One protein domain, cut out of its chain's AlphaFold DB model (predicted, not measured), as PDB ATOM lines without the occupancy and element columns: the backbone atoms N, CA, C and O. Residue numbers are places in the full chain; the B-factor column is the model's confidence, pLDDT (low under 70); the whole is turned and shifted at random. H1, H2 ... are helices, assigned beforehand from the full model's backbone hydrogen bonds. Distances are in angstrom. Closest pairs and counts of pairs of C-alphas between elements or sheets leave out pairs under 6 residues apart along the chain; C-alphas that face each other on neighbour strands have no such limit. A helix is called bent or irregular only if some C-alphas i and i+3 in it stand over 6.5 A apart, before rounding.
ATOM      1  N   ALA A   2     272.883  90.665 228.957       72.12
ATOM      2  CA  ALA A   2     273.403  90.390 230.323       72.12
ATOM      3  C   ALA A   2     273.825  91.601 231.198       72.12
ATOM      4  O   ALA A   2     273.787  91.520 232.424       72.12
ATOM      5  N   LYS A   3     274.211  92.742 230.603       81.69
ATOM      6  CA  LYS A   3     274.700  93.934 231.331       81.69
ATOM      7  C   LYS A   3     273.692  94.495 232.350       81.69
ATOM      8  O   LYS A   3     274.101  94.945 233.418       81.69
ATOM      9  N   TYR A   4     272.394  94.461 232.029       88.75
ATOM     10  CA  TYR A   4     271.344  95.064 232.864       88.75
ATOM     11  C   TYR A   4     270.428  94.052 233.564       88.75
ATOM     12  O   TYR A   4     269.685  94.427 234.466       88.75
ATOM     13  N   GLU A   5     270.529  92.766 233.223       90.38
ATOM     14  CA  GLU A   5     269.704  91.678 233.766       90.38
ATOM     15  C   GLU A   5     269.718  91.623 235.305       90.38
ATOM     16  O   GLU A   5     268.674  91.453 235.935       90.38
ATOM     17  N   ARG A   6     270.873  91.906 235.927       94.75
ATOM     18  CA  ARG A   6     271.003  92.016 237.391       94.75
ATOM     19  C   ARG A   6     270.036  93.025 238.022       94.75
ATOM     20  O   ARG A   6     269.557  92.787 239.125       94.75
ATOM     21  N   TYR A   7     269.740  94.128 237.335       95.69
ATOM     22  CA  TYR A   7     268.851  95.175 237.840       95.69
ATOM     23  C   TYR A   7     267.379  94.778 237.699       95.69
ATOM     24  O   TYR A   7     266.590  95.084 238.584       95.69
ATOM     25  N   ALA A   8     267.020  94.034 236.648       94.50
ATOM     26  CA  ALA A   8     265.688  93.448 236.516       94.50
ATOM     27  C   ALA A   8     265.424  92.394 237.606       94.50
ATOM     28  O   ALA A   8     264.350  92.387 238.203       94.50
ATOM     29  N   LEU A   9     266.419  91.559 237.932       96.06
ATOM     30  CA  LEU A   9     266.343  90.610 239.050       96.06
ATOM     31  C   LEU A   9     266.234  91.324 240.411       96.06
ATOM     32  O   LEU A   9     265.434  90.923 241.254       96.06
ATOM     33  N   GLN A  10     266.991  92.409 240.619       97.19
ATOM     34  CA  GLN A  10     266.874  93.246 241.819       97.19
ATOM     35  C   GLN A  10     265.487  93.893 241.931       97.19
ATOM     36  O   GLN A  10     264.865  93.794 242.986       97.19
ATOM     37  N   TRP A  11     264.966  94.486 240.851       97.81
ATOM     38  CA  TRP A  11     263.612  95.045 240.824       97.81
ATOM     39  C   TRP A  11     262.546  93.985 241.122       97.81
ATOM     40  O   TRP A  11     261.685  94.210 241.968       97.81
ATOM     41  N   ALA A  12     262.628  92.804 240.499       97.69
ATOM     42  CA  ALA A  12     261.696  91.705 240.753       97.69
ATOM     43  C   ALA A  12     261.693  91.270 242.232       97.69
ATOM     44  O   ALA A  12     260.629  91.009 242.794       97.69
ATOM     45  N   SER A  13     262.864  91.259 242.880       97.94
ATOM     46  CA  SER A  13     262.990  91.000 244.319       97.94
ATOM     47  C   SER A  13     262.320  92.091 245.167       97.94
ATOM     48  O   SER A  13     261.489  91.780 246.022       97.94
ATOM     49  N   LEU A  14     262.603  93.374 244.898       98.31
ATOM     50  CA  LEU A  14     262.001  94.500 245.631       98.31
ATOM     51  C   LEU A  14     260.476  94.562 245.449       98.31
ATOM     52  O   LEU A  14     259.755  94.782 246.420       98.31
ATOM     53  N   ASN A  15     259.975  94.296 244.241       98.12
ATOM     54  CA  ASN A  15     258.546  94.164 243.957       98.12
ATOM     55  C   ASN A  15     257.905  93.037 244.795       98.12
ATOM     56  O   ASN A  15     256.886  93.248 245.454       98.12
ATOM     57  N   GLY A  16     258.547  91.866 244.868       97.94
ATOM     58  CA  GLY A  16     258.101  90.767 245.732       97.94
ATOM     59  C   GLY A  16     258.016  91.155 247.215       97.94
ATOM     60  O   GLY A  16     257.061  90.777 247.900       97.94
ATOM     61  N   VAL A  17     258.964  91.962 247.707       98.38
ATOM     62  CA  VAL A  17     258.932  92.508 249.076       98.38
ATOM     63  C   VAL A  17     257.784  93.507 249.253       98.38
ATOM     64  O   VAL A  17     257.030  93.381 250.215       98.38
ATOM     65  N   LEU A  18     257.581  94.438 248.319       98.06
ATOM     66  CA  LEU A  18     256.489  95.423 248.362       98.06
ATOM     67  C   LEU A  18     255.104  94.758 248.354       98.06
ATOM     68  O   LEU A  18     254.247  95.106 249.169       98.06
ATOM     69  N   ALA A  19     254.895  93.756 247.499       97.56
ATOM     70  CA  ALA A  19     253.667  92.959 247.484       97.56
ATOM     71  C   ALA A  19     253.456  92.210 248.816       97.56
ATOM     72  O   ALA A  19     252.346  92.179 249.352       97.56
ATOM     73  N   SER A  20     254.530  91.661 249.392       97.69
ATOM     74  CA  SER A  20     254.490  90.991 250.698       97.69
ATOM     75  C   SER A  20     254.162  91.960 251.839       97.69
ATOM     76  O   SER A  20     253.350  91.629 252.700       97.69
ATOM     77  N   MET A  21     254.727  93.173 251.832       97.81
ATOM     78  CA  MET A  21     254.416  94.230 252.804       97.81
ATOM     79  C   MET A  21     252.962  94.691 252.707       97.81
ATOM     80  O   MET A  21     252.308  94.845 253.734       97.81
ATOM     81  N   TYR A  22     252.435  94.869 251.492       96.62
ATOM     82  CA  TYR A  22     251.034  95.241 251.289       96.62
ATOM     83  C   TYR A  22     250.095  94.205 251.924       96.62
ATOM     84  O   TYR A  22     249.222  94.559 252.716       96.62
ATOM     85  N   ASN A  23     250.339  92.917 251.662       96.44
ATOM     86  CA  ASN A  23     249.578  91.817 252.260       96.44
ATOM     87  C   ASN A  23     249.770  91.715 253.785       96.44
ATOM     88  O   ASN A  23     248.816  91.419 254.495       96.44
ATOM     89  N   LEU A  24     250.975  91.985 254.302       96.19
ATOM     90  CA  LEU A  24     251.287  91.974 255.739       96.19
ATOM     91  C   LEU A  24     250.621  93.119 256.517       96.19
ATOM     92  O   LEU A  24     250.460  93.012 257.737       96.19
ATOM     93  N   TYR A  25     250.294  94.226 255.847       95.75
ATOM     94  CA  TYR A  25     249.654  95.389 256.459       95.75
ATOM     95  C   TYR A  25     248.133  95.390 256.280       95.75
ATOM     96  O   TYR A  25     247.437  95.895 257.154       95.75
ATOM     97  N   ASN A  26     247.600  94.801 255.211       94.12
ATOM     98  CA  ASN A  26     246.162  94.790 254.940       94.12
ATOM     99  C   ASN A  26     245.397  93.928 255.960       94.12
ATOM    100  O   ASN A  26     245.602  92.717 256.022       94.12
ATOM    101  N   GLY A  27     244.526  94.541 256.768       91.44
ATOM    102  CA  GLY A  27     243.804  93.858 257.847       91.44
ATOM    103  C   GLY A  27     244.686  93.475 259.042       91.44
ATOM    104  O   GLY A  27     244.320  92.605 259.829       91.44
ATOM    105  N   SER A  28     245.859  94.096 259.175       91.69
ATOM    106  CA  SER A  28     246.850  93.764 260.205       91.69
ATOM    107  C   SER A  28     246.584  94.392 261.575       91.69
ATOM    108  O   SER A  28     247.224  94.007 262.556       91.69
ATOM    109  N   GLY A  29     245.691  95.384 261.654       90.62
ATOM    110  CA  GLY A  29     245.356  96.095 262.887       90.62
ATOM    111  C   GLY A  29     246.469  97.007 263.417       90.62
ATOM    112  O   GLY A  29     246.371  97.495 264.548       90.62
ATOM    113  N   ILE A  30     247.534  97.252 262.641       90.69
ATOM    114  CA  ILE A  30     248.607  98.176 263.036       90.69
ATOM    115  C   ILE A  30     248.023  99.591 263.152       90.69
ATOM    116  O   ILE A  30     247.219 100.036 262.331       90.69
ATOM    117  N   ASN A  31     248.461 100.346 264.161       88.12
ATOM    118  CA  ASN A  31     248.192 101.781 264.215       88.12
ATOM    119  C   ASN A  31     248.603 102.456 262.889       88.12
ATOM    120  O   ASN A  31     249.692 102.206 262.389       88.12
ATOM    121  N   ARG A  32     247.742 103.318 262.331       88.88
ATOM    122  CA  ARG A  32     247.956 103.980 261.026       88.88
ATOM    123  C   ARG A  32     248.057 103.003 259.834       88.88
ATOM    124  O   ARG A  32     248.635 103.374 258.819       88.88
ATOM    125  N   GLU A  33     247.442 101.813 259.902       91.38
ATOM    126  CA  GLU A  33     247.417 100.792 258.826       91.38
ATOM    127  C   GLU A  33     247.270 101.375 257.408       91.38
ATOM    128  O   GLU A  33     248.054 101.060 256.517       91.38
ATOM    129  N   ARG A  34     246.313 102.289 257.199       89.88
ATOM    130  CA  ARG A  34     246.092 102.927 255.891       89.88
ATOM    131  C   ARG A  34     247.258 103.771 255.394       89.88
ATOM    132  O   ARG A  34     247.499 103.794 254.194       89.88
ATOM    133  N   VAL A  35     247.978 104.440 256.294       91.31
ATOM    134  CA  VAL A  35     249.174 105.215 255.943       91.31
ATOM    135  C   VAL A  35     250.266 104.261 255.461       91.31
ATOM    136  O   VAL A  35     250.880 104.519 254.434       91.31
ATOM    137  N   PHE A  36     250.440 103.113 256.126       94.69
ATOM    138  CA  PHE A  36     251.364 102.064 255.683       94.69
ATOM    139  C   PHE A  36     250.968 101.453 254.335       94.69
ATOM    140  O   PHE A  36     251.805 101.364 253.438       94.69
ATOM    141  N   LEU A  37     249.696 101.083 254.152       93.38
ATOM    142  CA  LEU A  37     249.183 100.565 252.878       93.38
ATOM    143  C   LEU A  37     249.375 101.563 251.731       93.38
ATOM    144  O   LEU A  37     249.796 101.172 250.642       93.38
ATOM    145  N   GLN A  38     249.103 102.846 251.982       88.94
ATOM    146  CA  GLN A  38     249.282 103.906 250.996       88.94
ATOM    147  C   GLN A  38     250.762 104.144 250.686       88.94
ATOM    148  O   GLN A  38     251.112 104.216 249.515       88.94
ATOM    149  N   LEU A  39     251.641 104.202 251.694       93.56
ATOM    150  CA  LEU A  39     253.091 104.323 251.501       93.56
ATOM    151  C   LEU A  39     253.644 103.181 250.643       93.56
ATOM    152  O   LEU A  39     254.358 103.446 249.680       93.56
ATOM    153  N   VAL A  40     253.265 101.930 250.931       96.69
ATOM    154  CA  VAL A  40     253.689 100.760 250.144       96.69
ATOM    155  C   VAL A  40     253.140 100.809 248.718       96.69
ATOM    156  O   VAL A  40     253.895 100.587 247.774       96.69
ATOM    157  N   ARG A  41     251.853 101.137 248.532       94.06
ATOM    158  CA  ARG A  41     251.237 101.253 247.198       94.06
ATOM    159  C   ARG A  41     251.886 102.366 246.372       94.06
ATOM    160  O   ARG A  41     252.217 102.143 245.211       94.06
ATOM    161  N   SER A  42     252.093 103.537 246.968       92.50
ATOM    162  CA  SER A  42     252.772 104.672 246.340       92.50
ATOM    163  C   SER A  42     254.220 104.345 245.975       92.50
ATOM    164  O   SER A  42     254.619 104.589 244.839       92.50
ATOM    165  N   LEU A  43     254.994 103.761 246.897       96.12
ATOM    166  CA  LEU A  43     256.383 103.364 246.652       96.12
ATOM    167  C   LEU A  43     256.482 102.300 245.554       96.12
ATOM    168  O   LEU A  43     257.391 102.361 244.733       96.12
ATOM    169  N   HIS A  44     255.536 101.361 245.497       96.75
ATOM    170  CA  HIS A  44     255.466 100.373 244.424       96.75
ATOM    171  C   HIS A  44     255.206 101.037 243.065       96.75
ATOM    172  O   HIS A  44     256.012 100.863 242.155       96.75
ATOM    173  N   LEU A  45     254.154 101.853 242.934       93.81
ATOM    174  CA  LEU A  45     253.832 102.537 241.673       93.81
ATOM    175  C   LEU A  45     254.964 103.467 241.208       93.81
ATOM    176  O   LEU A  45     255.322 103.475 240.031       93.81
ATOM    177  N   TYR A  46     255.560 104.226 242.131       94.50
ATOM    178  CA  TYR A  46     256.699 105.094 241.837       94.50
ATOM    179  C   TYR A  46     257.947 104.296 241.464       94.50
ATOM    180  O   TYR A  46     258.582 104.599 240.458       94.50
ATOM    181  N   GLY A  47     258.285 103.268 242.243       95.88
ATOM    182  CA  GLY A  47     259.443 102.417 241.999       95.88
ATOM    183  C   GLY A  47     259.351 101.698 240.657       95.88
ATOM    184  O   GLY A  47     260.328 101.679 239.915       95.88
ATOM    185  N   GLU A  48     258.164 101.201 240.300       95.94
ATOM    186  CA  GLU A  48     257.912 100.592 238.996       95.94
ATOM    187  C   GLU A  48     258.053 101.612 237.862       95.94
ATOM    188  O   GLU A  48     258.752 101.346 236.882       95.94
ATOM    189  N   GLY A  49     257.431 102.788 238.005       92.38
ATOM    190  CA  GLY A  49     257.504 103.862 237.017       92.38
ATOM    191  C   GLY A  49     258.937 104.339 236.777       92.38
ATOM    192  O   GLY A  49     259.385 104.365 235.634       92.38
ATOM    193  N   GLN A  50     259.678 104.649 237.845       94.25
ATOM    194  CA  GLN A  50     261.082 105.071 237.778       94.25
ATOM    195  C   GLN A  50     261.982 103.969 237.214       94.25
ATOM    196  O   GLN A  50     262.792 104.231 236.325       94.25
ATOM    197  N   PHE A  51     261.833 102.727 237.694       95.38
ATOM    198  CA  PHE A  51     262.645 101.614 237.213       95.38
ATOM    199  C   PHE A  51     262.422 101.370 235.721       95.38
ATOM    200  O   PHE A  51     263.398 101.351 234.977       95.38
ATOM    201  N   ARG A  52     261.167 101.251 235.260       92.25
ATOM    202  CA  ARG A  52     260.849 101.077 233.831       92.25
ATOM    203  C   ARG A  52     261.354 102.258 233.000       92.25
ATOM    204  O   ARG A  52     262.033 102.039 232.002       92.25
ATOM    205  N   PHE A  53     261.104 103.495 233.440       91.44
ATOM    206  CA  PHE A  53     261.549 104.710 232.748       91.44
ATOM    207  C   PHE A  53     263.056 104.700 232.459       91.44
ATOM    208  O   PHE A  53     263.456 104.893 231.314       91.44
ATOM    209  N   PHE A  54     263.895 104.397 233.455       93.12
ATOM    210  CA  PHE A  54     265.342 104.306 233.241       93.12
ATOM    211  C   PHE A  54     265.763 103.018 232.518       93.12
ATOM    212  O   PHE A  54     266.575 103.064 231.593       93.12
ATOM    213  N   TYR A  55     265.226 101.860 232.906       91.88
ATOM    214  CA  TYR A  55     265.649 100.554 232.390       91.88
ATOM    215  C   TYR A  55     265.339 100.373 230.899       91.88
ATOM    216  O   TYR A  55     266.184  99.858 230.154       91.88
ATOM    217  N   ASP A  56     264.158 100.824 230.471       88.31
ATOM    218  CA  ASP A  56     263.714 100.804 229.078       88.31
ATOM    219  C   ASP A  56     264.241 102.039 228.323       88.31
ATOM    220  O   ASP A  56     264.729 101.913 227.201       88.31
ATOM    221  N   GLY A  57     264.263 103.221 228.955       89.56
ATOM    222  CA  GLY A  57     264.760 104.463 228.347       89.56
ATOM    223  C   GLY A  57     266.247 104.436 227.966       89.56
ATOM    224  O   GLY A  57     266.640 105.060 226.978       89.56
ATOM    225  N   PHE A  58     267.080 103.671 228.682       90.38
ATOM    226  CA  PHE A  58     268.488 103.437 228.322       90.38
ATOM    227  C   PHE A  58     268.705 102.281 227.320       90.38
ATOM    228  O   PHE A  58     269.850 101.994 226.960       90.38
ATOM    229  N   ALA A  59     267.651 101.620 226.825       82.75
ATOM    230  CA  ALA A  59     267.749 100.478 225.905       82.75
ATOM    231  C   ALA A  59     268.007 100.853 224.425       82.75
ATOM    232  O   ALA A  59     267.764 100.035 223.545       82.75
ATOM    233  N   TYR A  60     268.539 102.053 224.147       66.00
ATOM    234  CA  TYR A  60     268.721 102.672 222.815       66.00
ATOM    235  C   TYR A  60     269.259 101.749 221.694       66.00
ATOM    236  O   TYR A  60     268.874 101.918 220.544       66.00
ATOM    237  N   ASN A  61     270.108 100.764 222.026       64.38
ATOM    238  CA  ASN A  61     270.696  99.787 221.090       64.38
ATOM    239  C   ASN A  61     270.460  98.309 221.496       64.38
ATOM    240  O   ASN A  61     271.185  97.428 221.039       64.38
ATOM    241  N   ASP A  62     269.531  98.017 222.410       65.88
ATOM    242  CA  ASP A  62     269.247  96.651 222.890       65.88
ATOM    243  C   ASP A  62     267.916  96.169 222.289       65.88
ATOM    244  O   ASP A  62     266.962  96.940 222.187       65.88
ATOM    245  N   GLU A  63     267.809  94.882 221.948       63.72
ATOM    246  CA  GLU A  63     266.615  94.295 221.301       63.72
ATOM    247  C   GLU A  63     265.324  94.490 222.129       63.72
ATOM    248  O   GLU A  63     264.216  94.488 221.590       63.72
ATOM    249  N   ARG A  64     265.475  94.768 223.433       64.75
ATOM    250  CA  ARG A  64     264.416  95.195 224.364       64.75
ATOM    251  C   ARG A  64     263.573  96.370 223.841       64.75
ATOM    252  O   ARG A  64     262.369  96.386 224.082       64.75
ATOM    253  N   ALA A  65     264.169  97.317 223.113       57.91
ATOM    254  CA  ALA A  65     263.459  98.485 222.584       57.91
ATOM    255  C   ALA A  65     262.490  98.153 221.430       57.91
ATOM    256  O   ALA A  65     261.577  98.926 221.158       57.91
ATOM    257  N   ALA A  66     262.666  97.011 220.753       56.88
ATOM    258  CA  ALA A  66     261.858  96.637 219.591       56.88
ATOM    259  C   ALA A  66     260.564  95.877 219.943       56.88
ATOM    260  O   ALA A  66     259.656  95.819 219.117       56.88
ATOM    261  N   GLY A  67     260.482  95.271 221.137       56.31
ATOM    262  CA  GLY A  67     259.419  94.316 221.480       56.31
ATOM    263  C   GLY A  67     258.310  94.834 222.403       56.31
ATOM    264  O   GLY A  67     257.151  94.486 222.202       56.31
ATOM    265  N   THR A  68     258.644  95.627 223.426       56.12
ATOM    266  CA  THR A  68     257.732  95.830 224.574       56.12
ATOM    267  C   THR A  68     256.794  97.030 224.425       56.12
ATOM    268  O   THR A  68     255.652  96.974 224.876       56.12
ATOM    269  N   TYR A  69     257.248  98.109 223.780       55.06
ATOM    270  CA  TYR A  69     256.459  99.323 223.564       55.06
ATOM    271  C   TYR A  69     256.758  99.876 222.168       55.06
ATOM    272  O   TYR A  69     257.845 100.391 221.919       55.06
ATOM    273  N   GLY A  70     255.812  99.731 221.238       55.41
ATOM    274  CA  GLY A  70     256.053  99.965 219.811       55.41
ATOM    275  C   GLY A  70     256.580 101.366 219.480       55.41
ATOM    276  O   GLY A  70     255.831 102.335 219.519       55.41
ATOM    277  N   GLY A  71     257.861 101.454 219.105       53.44
ATOM    278  CA  GLY A  71     258.466 102.532 218.306       53.44
ATOM    279  C   GLY A  71     258.483 103.965 218.863       53.44
ATOM    280  O   GLY A  71     259.009 104.835 218.175       53.44
ATOM    281  N   GLY A  72     257.922 104.236 220.047       62.09
ATOM    282  CA  GLY A  72     257.605 105.609 220.479       62.09
ATOM    283  C   GLY A  72     258.026 106.022 221.892       62.09
ATOM    284  O   GLY A  72     257.649 107.109 222.321       62.09
ATOM    285  N   TYR A  73     258.768 105.197 222.640       66.19
ATOM    286  CA  TYR A  73     259.202 105.589 223.989       66.19
ATOM    287  C   TYR A  73     260.333 106.635 223.958       66.19
ATOM    288  O   TYR A  73     261.261 106.494 223.155       66.19
ATOM    289  N   PRO A  74     260.308 107.656 224.841       71.25
ATOM    290  CA  PRO A  74     261.400 108.615 224.966       71.25
ATOM    291  C   PRO A  74     262.719 107.914 225.301       71.25
ATOM    292  O   PRO A  74     262.819 107.185 226.287       71.25
ATOM    293  N   GLN A  75     263.739 108.148 224.481       83.62
ATOM    294  CA  GLN A  75     265.073 107.596 224.693       83.62
ATOM    295  C   GLN A  75     265.888 108.529 225.591       83.62
ATOM    296  O   GLN A  75     265.923 109.742 225.374       83.62
ATOM    297  N   LEU A  76     266.559 107.967 226.594       89.31
ATOM    298  CA  LEU A  76     267.329 108.743 227.561       89.31
ATOM    299  C   LEU A  76     268.777 108.913 227.104       89.31
ATOM    300  O   LEU A  76     269.499 107.940 226.870       89.31
ATOM    301  N   ALA A  77     269.219 110.170 227.030       87.56
ATOM    302  CA  ALA A  77     270.620 110.499 226.806       87.56
ATOM    303  C   ALA A  77     271.482 109.971 227.966       87.56
ATOM    304  O   ALA A  77     271.146 110.134 229.140       87.56
ATOM    305  N   GLN A  78     272.610 109.340 227.642       88.25
ATOM    306  CA  GLN A  78     273.534 108.826 228.653       88.25
ATOM    307  C   GLN A  78     274.420 109.954 229.191       88.25
ATOM    308  O   GLN A  78     275.010 110.711 228.422       88.25
ATOM    309  N   SER A  79     274.550 110.041 230.516       92.50
ATOM    310  CA  SER A  79     275.466 110.971 231.177       92.50
ATOM    311  C   SER A  79     276.775 110.275 231.537       92.50
ATOM    312  O   SER A  79     276.769 109.184 232.103       92.50
ATOM    313  N   VAL A  80     277.908 110.931 231.273       92.88
ATOM    314  CA  VAL A  80     279.232 110.461 231.726       92.88
ATOM    315  C   VAL A  80     279.349 110.545 233.253       92.88
ATOM    316  O   VAL A  80     279.967 109.683 233.870       92.88
ATOM    317  N   LYS A  81     278.726 111.559 233.875       93.94
ATOM    318  CA  LYS A  81     278.717 111.747 235.336       93.94
ATOM    319  C   LYS A  81     277.769 110.767 236.036       93.94
ATOM    320  O   LYS A  81     278.064 110.314 237.136       93.94
ATOM    321  N   TYR A  82     276.652 110.436 235.387       94.62
ATOM    322  CA  TYR A  82     275.610 109.551 235.911       94.62
ATOM    323  C   TYR A  82     275.270 108.465 234.874       94.62
ATOM    324  O   TYR A  82     274.246 108.562 234.192       94.62
ATOM    325  N   PRO A  83     276.136 107.448 234.701       94.19
ATOM    326  CA  PRO A  83     275.905 106.385 233.727       94.19
ATOM    327  C   PRO A  83     274.670 105.541 234.094       94.19
ATOM    328  O   PRO A  83     274.301 105.487 235.273       94.19
ATOM    329  N   PRO A  84     274.047 104.832 233.130       94.00
ATOM    330  CA  PRO A  84     272.848 104.017 233.362       94.00
ATOM    331  C   PRO A  84     272.951 103.064 234.559       94.00
ATOM    332  O   PRO A  84     272.003 102.912 235.324       94.00
ATOM    333  N   GLU A  85     274.123 102.457 234.765       95.00
ATOM    334  CA  GLU A  85     274.406 101.561 235.888       95.00
ATOM    335  C   GLU A  85     274.323 102.256 237.249       95.00
ATOM    336  O   GLU A  85     273.898 101.634 238.224       95.00
ATOM    337  N   HIS A  86     274.751 103.518 237.319       95.62
ATOM    338  CA  HIS A  86     274.677 104.326 238.530       95.62
ATOM    339  C   HIS A  86     273.229 104.735 238.797       95.62
ATOM    340  O   HIS A  86     272.746 104.518 239.901       95.62
ATOM    341  N   VAL A  87     272.517 105.245 237.786       95.62
ATOM    342  CA  VAL A  87     271.111 105.661 237.932       95.62
ATOM    343  C   VAL A  87     270.243 104.489 238.398       95.62
ATOM    344  O   VAL A  87     269.590 104.593 239.432       95.62
ATOM    345  N   LEU A  88     270.312 103.337 237.719       95.94
ATOM    346  CA  LEU A  88     269.554 102.138 238.098       95.94
ATOM    347  C   LEU A  88     269.915 101.630 239.504       95.94
ATOM    348  O   LEU A  88     269.021 101.260 240.264       95.94
ATOM    349  N   ALA A  89     271.203 101.627 239.869       97.00
ATOM    350  CA  ALA A  89     271.634 101.228 241.208       97.00
ATOM    351  C   ALA A  89     271.096 102.177 242.289       97.00
ATOM    352  O   ALA A  89     270.569 101.707 243.294       97.00
ATOM    353  N   THR A  90     271.185 103.492 242.072       96.69
ATOM    354  CA  THR A  90     270.710 104.517 243.009       96.69
ATOM    355  C   THR A  90     269.190 104.463 243.174       96.69
ATOM    356  O   THR A  90     268.711 104.465 244.305       96.69
ATOM    357  N   THR A  91     268.420 104.311 242.088       96.31
ATOM    358  CA  THR A  91     266.956 104.137 242.150       96.31
ATOM    359  C   THR A  91     266.565 102.903 242.969       96.31
ATOM    360  O   THR A  91     265.731 102.999 243.868       96.31
ATOM    361  N   LEU A  92     267.183 101.747 242.710       97.62
ATOM    362  CA  LEU A  92     266.875 100.504 243.431       97.62
ATOM    363  C   LEU A  92     267.337 100.546 244.896       97.62
ATOM    364  O   LEU A  92     266.631 100.047 245.775       97.62
ATOM    365  N   ALA A  93     268.483 101.170 245.179       97.44
ATOM    366  CA  ALA A  93     268.959 101.390 246.542       97.44
ATOM    367  C   ALA A  93     267.995 102.285 247.332       97.44
ATOM    368  O   ALA A  93     267.609 101.921 248.440       97.44
ATOM    369  N   GLN A  94     267.539 103.396 246.745       96.25
ATOM    370  CA  GLN A  94     266.570 104.299 247.366       96.25
ATOM    371  C   GLN A  94     265.271 103.566 247.737       96.25
ATOM    372  O   GLN A  94     264.851 103.621 248.893       96.25
ATOM    373  N   ILE A  95     264.699 102.797 246.800       97.38
ATOM    374  CA  ILE A  95     263.493 101.982 247.032       97.38
ATOM    375  C   ILE A  95     263.712 100.969 248.170       97.38
ATOM    376  O   ILE A  95     262.834 100.790 249.012       97.38
ATOM    377  N   SER A  96     264.885 100.333 248.238       98.12
ATOM    378  CA  SER A  96     265.240  99.386 249.308       98.12
ATOM    379  C   SER A  96     265.350 100.052 250.693       98.12
ATOM    380  O   SER A  96     264.896  99.498 251.699       98.12
ATOM    381  N   ILE A  97     265.901 101.270 250.761       96.44
ATOM    382  CA  ILE A  97     265.973 102.047 252.009       96.44
ATOM    383  C   ILE A  97     264.564 102.487 252.436       96.44
ATOM    384  O   ILE A  97     264.222 102.384 253.613       96.44
ATOM    385  N   ASP A  98     263.728 102.920 251.488       97.38
ATOM    386  CA  ASP A  98     262.335 103.305 251.740       97.38
ATOM    387  C   ASP A  98     261.491 102.126 252.260       97.38
ATOM    388  O   ASP A  98     260.801 102.264 253.270       97.38
ATOM    389  N   ILE A  99     261.619 100.938 251.651       98.12
ATOM    390  CA  ILE A  99     261.062  99.667 252.156       98.12
ATOM    391  C   ILE A  99     261.461  99.446 253.620       98.12
ATOM    392  O   ILE A  99     260.594  99.276 254.480       98.12
ATOM    393  N   SER A 100     262.764  99.509 253.910       97.69
ATOM    394  CA  SER A 100     263.320  99.232 255.242       97.69
ATOM    395  C   SER A 100     262.800 100.207 256.305       97.69
ATOM    396  O   SER A 100     262.557  99.825 257.451       97.69
ATOM    397  N   LEU A 101     262.601 101.473 255.936       96.81
ATOM    398  CA  LEU A 101     262.073 102.509 256.821       96.81
ATOM    399  C   LEU A 101     260.575 102.323 257.087       96.81
ATOM    400  O   LEU A 101     260.142 102.414 258.237       96.81
ATOM    401  N   ILE A 102     259.785 102.000 256.058       97.69
ATOM    402  CA  ILE A 102     258.354 101.695 256.207       97.69
ATOM    403  C   ILE A 102     258.160 100.448 257.090       97.69
ATOM    404  O   ILE A 102     257.268 100.439 257.939       97.69
ATOM    405  N   GLN A 103     259.001  99.414 256.936       97.75
ATOM    406  CA  GLN A 103     259.025  98.238 257.821       97.75
ATOM    407  C   GLN A 103     259.334  98.628 259.268       97.75
ATOM    408  O   GLN A 103     258.520  98.370 260.155       97.75
ATOM    409  N   ARG A 104     260.439  99.349 259.496       96.94
ATOM    410  CA  ARG A 104     260.845  99.846 260.819       96.94
ATOM    411  C   ARG A 104     259.717 100.612 261.528       96.94
ATOM    412  O   ARG A 104     259.411 100.328 262.684       96.94
ATOM    413  N   ALA A 105     259.070 101.546 260.832       97.06
ATOM    414  CA  ALA A 105     257.991 102.369 261.381       97.06
ATOM    415  C   ALA A 105     256.728 101.560 261.757       97.06
ATOM    416  O   ALA A 105     256.014 101.926 262.701       97.06
ATOM    417  N   ALA A 106     256.450 100.464 261.040       97.00
ATOM    418  CA  ALA A 106     255.351  99.540 261.327       97.00
ATOM    419  C   ALA A 106     255.684  98.585 262.487       97.00
ATOM    420  O   ALA A 106     254.850  98.343 263.361       97.00
ATOM    421  N   GLU A 107     256.912  98.064 262.528       96.69
ATOM    422  CA  GLU A 107     257.404  97.159 263.571       96.69
ATOM    423  C   GLU A 107     257.488  97.850 264.935       96.69
ATOM    424  O   GLU A 107     256.977  97.318 265.919       96.69
ATOM    425  N   GLN A 108     258.000  99.080 265.002       96.00
ATOM    426  CA  GLN A 108     258.040  99.863 266.245       96.00
ATOM    427  C   GLN A 108     256.639 100.052 266.858       96.00
ATOM    428  O   GLN A 108     256.460  99.893 268.070       96.00
ATOM    429  N   ARG A 109     255.614 100.280 266.019       94.69
ATOM    430  CA  ARG A 109     254.197 100.349 266.433       94.69
ATOM    431  C   ARG A 109     253.609  99.006 266.878       94.69
ATOM    432  O   ARG A 109     252.583  99.006 267.555       94.69
ATOM    433  N   ARG A 110     254.237  97.873 266.547       93.69
ATOM    434  CA  ARG A 110     253.911  96.546 267.103       93.69
ATOM    435  C   ARG A 110     254.655  96.278 268.421       93.69
ATOM    436  O   ARG A 110     254.104  95.630 269.302       93.69
ATOM    437  N   MET A 111     255.858  96.826 268.600       90.12
ATOM    438  CA  MET A 111     256.751  96.602 269.753       90.12
ATOM    439  C   MET A 111     256.449  97.484 270.987       90.12
ATOM    440  O   MET A 111     257.352  97.879 271.716       90.12
ATOM    441  N   GLY A 112     255.184  97.839 271.234       83.69
ATOM    442  CA  GLY A 112     254.762  98.556 272.451       83.69
ATOM    443  C   GLY A 112     254.995 100.076 272.473       83.69
ATOM    444  O   GLY A 112     254.314 100.774 273.219       83.69
TER     445      GLY A 112
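What this domain is: This is residues 2 to 112 of the 569 residues of an uncharacterized protein of Chloroflexi bacterium (UniProt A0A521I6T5). The longest helix, H4, stands with H2 and H1 in an up-and-down bundle of three long helices, their centres making a triangle and each helix running against the one before it in the chain. At the end of the bundle where H2 ends and H4 begins, the chain loops out through the small helix H3 and the long unnamed stretch 68 to 83 before it enters H4. The printed part has 111 residues, with four named helices in the order H1, H2, H3, H4 and no named strand; the class is all helix. The whole is loose, with a radius of gyration of the C-alphas of 16.6 A, and elongated, spanning 53 by 29 by 21 A.

How they stand to each other: H4, residues 84 to 110, and H2, residues 33 to 57, touch at a shallow tilt of 7 degrees and run opposite ways; their closest C-alphas, those of Ile 95 and Gly 47, are 6.5 A apart. H4 also touches H1, residues 2 to 25, at a shallow tilt of 17 degrees, the same way; the closest C-alphas, of Leu 92 and Trp 11, are 6.9 A apart. H1 and H2 form a helical hairpin: they touch, run opposite ways at a shallow tilt of 13 degrees, and come closest at the C-alphas of Tyr 22 and Leu 37, 5.9 A. H3, residues 64 to 67, is close to H2 but not clearly touching it, with the C-alphas of Ala 65 and Asp 56 the closest at 6.9 A. H3 is apart from H1 and from H4. In H2 every O i to N i+4 pair is within hydrogen-bond range; in H1 it is 18 of 20 and in H4 22 of 23, while H3, with 4 residues, is too short for such a pair.

Where its parts are: H4 is 39.4 A long from C-alpha 84 at (272.848, 104.017, 233.362) to C-alpha 110 at (253.911, 96.546, 267.103). H2 measures 35.3 A from first to last C-alpha. H1 measures 35.7 A and begins at C-alpha 2, (273.403, 90.390, 230.323); it is irregular, with C-alphas 3 and 6 at 7.4 A. H3 measures 5.8 A.

The domain as a whole: The two C-alphas farthest apart, those of Gly 71 and Gly 112, are 54.4 A apart. The printed part has no cut. The links H1 to H2 and H2 to H3 are short, with 7 and 6 residues; the link H3 to H4 is long, with 16 residues. The mean pLDDT of the printed part is 89.4, and residues 60 to 73 are under 70.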